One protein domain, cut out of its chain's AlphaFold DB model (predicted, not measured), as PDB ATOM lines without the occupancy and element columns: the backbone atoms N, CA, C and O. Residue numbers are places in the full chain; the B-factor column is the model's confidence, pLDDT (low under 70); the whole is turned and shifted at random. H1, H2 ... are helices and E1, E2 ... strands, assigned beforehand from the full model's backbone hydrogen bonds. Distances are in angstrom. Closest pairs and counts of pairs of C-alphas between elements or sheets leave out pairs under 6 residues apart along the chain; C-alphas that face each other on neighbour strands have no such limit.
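What this domain is: This is residues 4 to 62 of the 62 residues of an uncharacterized protein of Bacillus cereus (UniProt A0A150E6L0). A small sheet, E2, E1, E5, and a hairpin, E3 and E4, splay as a loose V, with short helix H1 grazing the sheet. The 59 printed residues are of mixed class, with H1 between E4 and E5 and both sheets antiparallel. The whole is only just compact, close to loose: radius of gyration of the C-alphas 12.1 A, spans 29 by 26 by 21 A.

How they stand to each other: Start at E1, residues 8 to 12, antiparallel to E5, residues 57 to 61, with N 9 and O 60 within hydrogen-bond range at 2.9 A. E2, residues 15 to 17, forms a hairpin with E1, with N 12 and O 15 at 2.9 A. H1, residues 43 to 51, only grazes this sheet; each O i to N i+4 pair is within range. The hairpin of E3, residues 21 to 26, and E4, residues 32 to 37, has N 23 and O 35 at 2.9 A and is apart from E1.

Where its parts are: Find E1 starting at C-alpha 8 (-31.490, 27.916, 17.396) and E5 ending at C-alpha 61 (-33.182, 25.373, 14.130); E3 runs 16.6 A.

The domain as a whole: The printed part has no cut; pLDDT is under 70 at residues 27 to 32 and 39 to 44.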
ATOM      1  N   THR A   4     -29.795  33.873  16.940       85.38
ATOM      2  CA  THR A   4     -29.955  34.045  18.392       85.38
ATOM      3  C   THR A   4     -30.533  32.783  19.040       85.38
ATOM      4  O   THR A   4     -30.989  31.864  18.357       85.38
ATOM      5  N   GLN A   5     -30.556  32.733  20.376       83.00
ATOM      6  CA  GLN A   5     -31.144  31.609  21.125       83.00
ATOM      7  C   GLN A   5     -32.641  31.400  20.880       83.00
ATOM      8  O   GLN A   5     -33.153  30.322  21.150       83.00
ATOM      9  N   SER A   6     -33.353  32.412  20.377       86.94
ATOM     10  CA  SER A   6     -34.759  32.264  19.993       86.94
ATOM     11  C   SER A   6     -34.941  31.567  18.643       86.94
ATOM     12  O   SER A   6     -36.069  31.269  18.275       86.94
ATOM     13  N   MET A   7     -33.858  31.351  17.890       90.94
ATOM     14  CA  MET A   7     -33.880  30.763  16.546       90.94
ATOM     15  C   MET A   7     -33.183  29.406  16.487       90.94
ATOM     16  O   MET A   7     -33.454  28.613  15.589       90.94
ATOM     17  N   ALA A   8     -32.245  29.151  17.400       90.06
ATOM     18  CA  ALA A   8     -31.490  27.916  17.396       90.06
ATOM     19  C   ALA A   8     -31.046  27.483  18.790       90.06
ATOM     20  O   ALA A   8     -30.846  28.290  19.699       90.06
ATOM     21  N   ARG A   9     -30.807  26.181  18.909       91.19
ATOM     22  CA  ARG A   9     -30.223  25.522  20.073       91.19
ATOM     23  C   ARG A   9     -28.918  24.855  19.651       91.19
ATOM     24  O   ARG A   9     -28.907  24.098  18.684       91.19
ATOM     25  N   ILE A  10     -27.832  25.123  20.376       88.44
ATOM     26  CA  ILE A  10     -26.528  24.491  20.145       88.44
ATOM     27  C   ILE A  10     -26.263  23.503  21.271       88.44
ATOM     28  O   ILE A  10     -26.291  23.871  22.443       88.44
ATOM     29  N   VAL A  11     -25.972  22.261  20.900       88.69
ATOM     30  CA  VAL A  11     -25.630  21.177  21.819       88.69
ATOM     31  C   VAL A  11     -24.227  20.683  21.491       88.69
ATOM     32  O   VAL A  11     -23.942  20.344  20.342       88.69
ATOM     33  N   VAL A  12     -23.354  20.620  22.495       86.62
ATOM     34  CA  VAL A  12     -21.998  20.069  22.367       86.62
ATOM     35  C   VAL A  12     -21.876  18.872  23.293       86.62
ATOM     36  O   VAL A  12     -22.071  19.000  24.500       86.62
ATOM     37  N   ASN A  13     -21.571  17.696  22.744       89.12
ATOM     38  CA  ASN A  13     -21.458  16.451  23.514       89.12
ATOM     39  C   ASN A  13     -22.680  16.175  24.420       89.12
ATOM     40  O   ASN A  13     -22.542  15.679  25.536       89.12
ATOM     41  N   GLY A  14     -23.881  16.530  23.953       88.31
ATOM     42  CA  GLY A  14     -25.134  16.377  24.704       88.31
ATOM     43  C   GLY A  14     -25.438  17.490  25.717       88.31
ATOM     44  O   GLY A  14     -26.501  17.458  26.330       88.31
ATOM     45  N   ILE A  15     -24.554  18.478  25.882       86.44
ATOM     46  CA  ILE A  15     -24.726  19.608  26.804       86.44
ATOM     47  C   ILE A  15     -25.168  20.849  26.029       86.44
ATOM     48  O   ILE A  15     -24.556  21.215  25.024       86.44
ATOM     49  N   ASP A  16     -26.207  21.519  26.521       87.12
ATOM     50  CA  ASP A  16     -26.671  22.790  25.974       87.12
ATOM     51  C   ASP A  16     -25.647  23.901  26.155       87.12
ATOM     52  O   ASP A  16     -25.230  24.213  27.272       87.12
ATOM     53  N   LEU A  17     -25.287  24.536  25.043       85.00
ATOM     54  CA  LEU A  17     -24.416  25.692  25.045       85.00
ATOM     55  C   LEU A  17     -25.257  26.975  25.068       85.00
ATOM     56  O   LEU A  17     -25.896  27.304  24.065       85.00
ATOM     57  N   PRO A  18     -25.256  27.750  26.165       85.38
ATOM     58  CA  PRO A  18     -25.870  29.067  26.166       85.38
ATOM     59  C   PRO A  18     -25.038  30.045  25.323       85.38
ATOM     60  O   PRO A  18     -23.821  30.139  25.472       85.38
ATOM     61  N   PHE A  19     -25.697  30.820  24.465       85.19
ATOM     62  CA  PHE A  19     -25.065  31.807  23.592       85.19
ATOM     63  C   PHE A  19     -25.933  33.059  23.474       85.19
ATOM     64  O   PHE A  19     -27.060  33.088  23.932       85.19
ATOM     65  N   THR A  20     -25.421  34.139  22.904       86.44
ATOM     66  CA  THR A  20     -26.225  35.330  22.589       86.44
ATOM     67  C   THR A  20     -26.417  35.496  21.098       86.44
ATOM     68  O   THR A  20     -27.491  35.896  20.658       86.44
ATOM     69  N   SER A  21     -25.384  35.177  20.324       87.69
ATOM     70  CA  SER A  21     -25.420  35.245  18.869       87.69
ATOM     71  C   SER A  21     -24.420  34.274  18.256       87.69
ATOM     72  O   SER A  21     -23.333  34.081  18.806       87.69
ATOM     73  N   VAL A  22     -24.757  33.735  17.090       84.94
ATOM     74  CA  VAL A  22     -23.844  33.002  16.211       84.94
ATOM     75  C   VAL A  22     -23.648  33.805  14.938       84.94
ATOM     76  O   VAL A  22     -24.619  34.283  14.347       84.94
ATOM     77  N   ARG A  23     -22.393  33.936  14.515       83.69
ATOM     78  CA  ARG A  23     -22.007  34.588  13.264       83.69
ATOM     79  C   ARG A  23     -21.227  33.627  12.397       83.69
ATOM     80  O   ARG A  23     -20.345  32.937  12.893       83.69
ATOM     81  N   THR A  24     -21.525  33.624  11.108       76.69
ATOM     82  CA  THR A  24     -20.682  32.973  10.106       76.69
ATOM     83  C   THR A  24     -19.617  33.955   9.643       76.69
ATOM     84  O   THR A  24     -19.953  35.084   9.279       76.69
ATOM     85  N   THR A  25     -18.356  33.543   9.621       76.69
ATOM     86  CA  THR A  25     -17.278  34.305   8.983       76.69
ATOM     87  C   THR A  25     -16.539  33.424   7.992       76.69
ATOM     88  O   THR A  25     -16.441  32.219   8.185       76.69
ATOM     89  N   VAL A  26     -15.984  34.025   6.947       73.06
ATOM     90  CA  VAL A  26     -15.031  33.343   6.074       73.06
ATOM     91  C   VAL A  26     -13.641  33.677   6.598       73.06
ATOM     92  O   VAL A  26     -13.207  34.824   6.494       73.06
ATOM     93  N   ILE A  27     -12.949  32.707   7.191       59.53
ATOM     94  CA  ILE A  27     -11.520  32.827   7.499       59.53
ATOM     95  C   ILE A  27     -10.788  31.891   6.540       59.53
ATOM     96  O   ILE A  27     -10.844  30.675   6.663       59.53
ATOM     97  N   ASN A  28     -10.117  32.486   5.552       60.59
ATOM     98  CA  ASN A  28      -9.143  31.839   4.668       60.59
ATOM     99  C   ASN A  28      -9.563  30.477   4.071       60.59
ATOM    100  O   ASN A  28      -8.856  29.484   4.234       60.59
ATOM    101  N   GLY A  29     -10.670  30.418   3.325       64.62
ATOM    102  CA  GLY A  29     -11.023  29.218   2.560       64.62
ATOM    103  C   GLY A  29     -12.505  29.115   2.193       64.62
ATOM    104  O   GLY A  29     -13.268  30.039   2.456       64.62
ATOM    105  N   PRO A  30     -12.937  27.990   1.590       66.00
ATOM    106  CA  PRO A  30     -14.334  27.749   1.213       66.00
ATOM    107  C   PRO A  30     -15.248  27.413   2.407       66.00
ATOM    108  O   PRO A  30     -16.439  27.172   2.215       66.00
ATOM    109  N   ALA A  31     -14.704  27.348   3.625       61.84
ATOM    110  CA  ALA A  31     -15.449  27.036   4.836       61.84
ATOM    111  C   ALA A  31     -15.911  28.318   5.540       61.84
ATOM    112  O   ALA A  31     -15.157  29.283   5.670       61.84
ATOM    113  N   ASN A  32     -17.158  28.306   6.012       67.94
ATOM    114  CA  ASN A  32     -17.659  29.319   6.929       67.94
ATOM    115  C   ASN A  32     -17.403  28.848   8.363       67.94
ATOM    116  O   ASN A  32     -17.925  27.809   8.769       67.94
ATOM    117  N   ASP A  33     -16.658  29.630   9.134       73.38
ATOM    118  CA  ASP A  33     -16.501  29.420  10.566       73.38
ATOM    119  C   ASP A  33     -17.729  29.933  11.315       73.38
ATOM    120  O   ASP A  33     -18.289  30.980  10.980       73.38
ATOM    121  N   LEU A  34     -18.119  29.220  12.372       75.94
ATOM    122  CA  LEU A  34     -19.162  29.643  13.301       75.94
ATOM    123  C   LEU A  34     -18.527  30.279  14.541       75.94
ATOM    124  O   LEU A  34     -17.895  29.604  15.351       75.94
ATOM    125  N   ILE A  35     -18.742  31.580  14.721       80.38
ATOM    126  CA  ILE A  35     -18.346  32.326  15.916       80.38
ATOM    127  C   ILE A  35     -19.542  32.407  16.860       80.38
ATOM    128  O   ILE A  35     -20.555  33.029  16.535       80.38
ATOM    129  N   VAL A  36     -19.409  31.816  18.047       79.81
ATOM    130  CA  VAL A  36     -20.439  31.819  19.092       79.81
ATOM    131  C   VAL A  36     -20.072  32.827  20.179       79.81
ATOM    132  O   VAL A  36     -19.053  32.697  20.853       79.81
ATOM    133  N   MET A  37     -20.921  33.834  20.374       82.38
ATOM    134  CA  MET A  37     -20.788  34.814  21.457       82.38
ATOM    135  C   MET A  37     -21.591  34.361  22.671       82.38
ATOM    136  O   MET A  37     -22.704  33.864  22.516       82.38
ATOM    137  N   THR A  38     -21.082  34.574  23.887       74.44
ATOM    138  CA  THR A  38     -21.824  34.266  25.123       74.44
ATOM    139  C   THR A  38     -21.614  35.336  26.194       74.44
ATOM    140  O   THR A  38     -20.676  36.124  26.114       74.44
ATOM    141  N   ARG A  39     -22.484  35.351  27.213       69.81
ATOM    142  CA  ARG A  39     -22.416  36.292  28.350       69.81
ATOM    143  C   ARG A  39     -21.630  35.785  29.562       69.81
ATOM    144  O   ARG A  39     -21.440  36.544  30.506       69.81
ATOM    145  N   GLN A  40     -21.215  34.522  29.585       66.50
ATOM    146  CA  GLN A  40     -20.502  33.962  30.735       66.50
ATOM    147  C   GLN A  40     -18.997  34.288  30.634       66.50
ATOM    148  O   GLN A  40     -18.490  34.603  29.564       66.50
ATOM    149  N   ARG A  41     -18.242  34.276  31.739       63.84
ATOM    150  CA  ARG A  41     -16.768  34.285  31.667       63.84
ATOM    151  C   ARG A  41     -16.331  32.853  31.403       63.84
ATOM    152  O   ARG A  41     -16.272  32.030  32.306       63.84
ATOM    153  N   VAL A  42     -16.135  32.542  30.131       55.03
ATOM    154  CA  VAL A  42     -16.374  31.192  29.622       55.03
ATOM    155  C   VAL A  42     -15.156  30.285  29.513       55.03
ATOM    156  O   VAL A  42     -15.130  29.367  28.704       55.03
ATOM    157  N   ASN A  43     -14.128  30.503  30.325       61.34
ATOM    158  CA  ASN A  43     -12.907  29.726  30.140       61.34
ATOM    159  C   ASN A  43     -13.061  28.269  30.604       61.34
ATOM    160  O   ASN A  43     -12.575  27.369  29.935       61.34
ATOM    161  N   GLU A  44     -13.763  28.000  31.704       67.62
ATOM    162  CA  GLU A  44     -13.817  26.644  32.271       67.62
ATOM    163  C   GLU A  44     -14.835  25.742  31.568       67.62
ATOM    164  O   GLU A  44     -14.475  24.648  31.133       67.62
ATOM    165  N   LEU A  45     -16.073  26.213  31.376       71.06
ATOM    166  CA  LEU A  45     -17.121  25.430  30.715       71.06
ATOM    167  C   LEU A  45     -16.760  25.113  29.257       71.06
ATOM    168  O   LEU A  45     -16.872  23.961  28.847       71.06
ATOM    169  N   TYR A  46     -16.250  26.081  28.486       70.38
ATOM    170  CA  TYR A  46     -15.818  25.782  27.118       70.38
ATOM    171  C   TYR A  46     -14.578  24.904  27.079       70.38
ATOM    172  O   TYR A  46     -14.564  23.962  26.294       70.38
ATOM    173  N   ARG A  47     -13.548  25.153  27.904       73.12
ATOM    174  CA  ARG A  47     -12.375  24.258  27.929       73.12
ATOM    175  C   ARG A  47     -12.781  22.831  28.270       73.12
ATOM    176  O   ARG A  47     -12.228  21.908  27.692       73.12
ATOM    177  N   PHE A  48     -13.750  22.652  29.164       73.75
ATOM    178  CA  PHE A  48     -14.303  21.345  29.497       73.75
ATOM    179  C   PHE A  48     -15.093  20.715  28.342       73.75
ATOM    180  O   PHE A  48     -14.916  19.535  28.047       73.75
ATOM    181  N   MET A  49     -15.949  21.481  27.665       74.25
ATOM    182  CA  MET A  49     -16.723  20.981  26.522       74.25
ATOM    183  C   MET A  49     -15.815  20.596  25.346       74.25
ATOM    184  O   MET A  49     -16.053  19.571  24.712       74.25
ATOM    185  N   TRP A  50     -14.746  21.364  25.108       78.31
ATOM    186  CA  TRP A  50     -13.767  21.130  24.041       78.31
ATOM    187  C   TRP A  50     -12.649  20.141  24.406       78.31
ATOM    188  O   TRP A  50     -11.948  19.681  23.509       78.31
ATOM    189  N   SER A  51     -12.459  19.786  25.683       80.44
ATOM    190  CA  SER A  51     -11.456  18.785  26.087       80.44
ATOM    191  C   SER A  51     -11.937  17.342  25.929       80.44
ATOM    192  O   SER A  51     -11.120  16.420  25.911       80.44
ATOM    193  N   ARG A  52     -13.251  17.122  25.814       77.19
ATOM    194  CA  ARG A  52     -13.840  15.791  25.633       77.19
ATOM    195  C   ARG A  52     -13.848  15.409  24.158       77.19
ATOM    196  O   ARG A  52     -14.684  15.892  23.400       77.19
ATOM    197  N   VAL A  53     -12.937  14.517  23.775       79.31
ATOM    198  CA  VAL A  53     -12.879  13.928  22.431       79.31
ATOM    199  C   VAL A  53     -13.575  12.560  22.385       79.31
ATOM    200  O   VAL A  53     -13.359  11.750  23.290       79.31
ATOM    201  N   PRO A  54     -14.377  12.276  21.339       82.25
ATOM    202  CA  PRO A  54     -14.705  13.153  20.206       82.25
ATOM    203  C   PRO A  54     -15.664  14.294  20.591       82.25
ATOM    204  O   PRO A  54     -16.490  14.137  21.488       82.25
ATOM    205  N   VAL A  55     -15.562  15.434  19.897       83.25
ATOM    206  CA  VAL A  55     -16.499  16.558  20.055       83.25
ATOM    207  C   VAL A  55     -17.588  16.464  18.990       83.25
ATOM    208  O   VAL A  55     -17.298  16.522  17.797       83.25
ATOM    209  N   MET A  56     -18.842  16.354  19.418       86.94
ATOM    210  CA  MET A  56     -20.023  16.411  18.562       86.94
ATOM    211  C   MET A  56     -20.749  17.737  18.775       86.94
ATOM    212  O   MET A  56     -21.180  18.027  19.891       86.94
ATOM    213  N   LEU A  57     -20.913  18.509  17.700       86.94
ATOM    214  CA  LEU A  57     -21.694  19.742  17.687       86.94
ATOM    215  C   LEU A  57     -22.982  19.521  16.893       86.94
ATOM    216  O   LEU A  57     -22.945  19.133  15.727       86.94
ATOM    217  N   THR A  58     -24.120  19.776  17.528       90.44
ATOM    218  CA  THR A  58     -25.440  19.685  16.902       90.44
ATOM    219  C   THR A  58     -26.156  21.015  17.051       90.44
ATOM    220  O   THR A  58     -26.283  21.542  18.155       90.44
ATOM    221  N   MET A  59     -26.631  21.553  15.931       89.81
ATOM    222  CA  MET A  59     -27.410  22.781  15.896       89.81
ATOM    223  C   MET A  59     -28.830  22.458  15.446       89.81
ATOM    224  O   MET A  59     -29.032  21.922  14.359       89.81
ATOM    225  N   TYR A  60     -29.803  22.776  16.293       91.06
ATOM    226  CA  TYR A  60     -31.224  22.663  15.980       91.06
ATOM    227  C   TYR A  60     -31.749  24.048  15.629       91.06
ATOM    228  O   TYR A  60     -31.522  24.985  16.394       91.06
ATOM    229  N   PHE A  61     -32.444  24.168  14.503       88.69
ATOM    230  CA  PHE A  61     -33.182  25.373  14.130       88.69
ATOM    231  C   PHE A  61     -34.639  25.208  14.568       88.69
ATOM    232  O   PHE A  61     -35.186  24.111  14.438       88.69
ATOM    233  N   ILE A  62     -35.211  26.267  15.141       83.12
ATOM    234  CA  ILE A  62     -36.623  26.332  15.552       83.12
ATOM    235  C   ILE A  62     -37.476  26.743  14.353       83.12
ATOM    236  O   ILE A  62     -37.035  27.653  13.614       83.12
TER     237      ILE A  62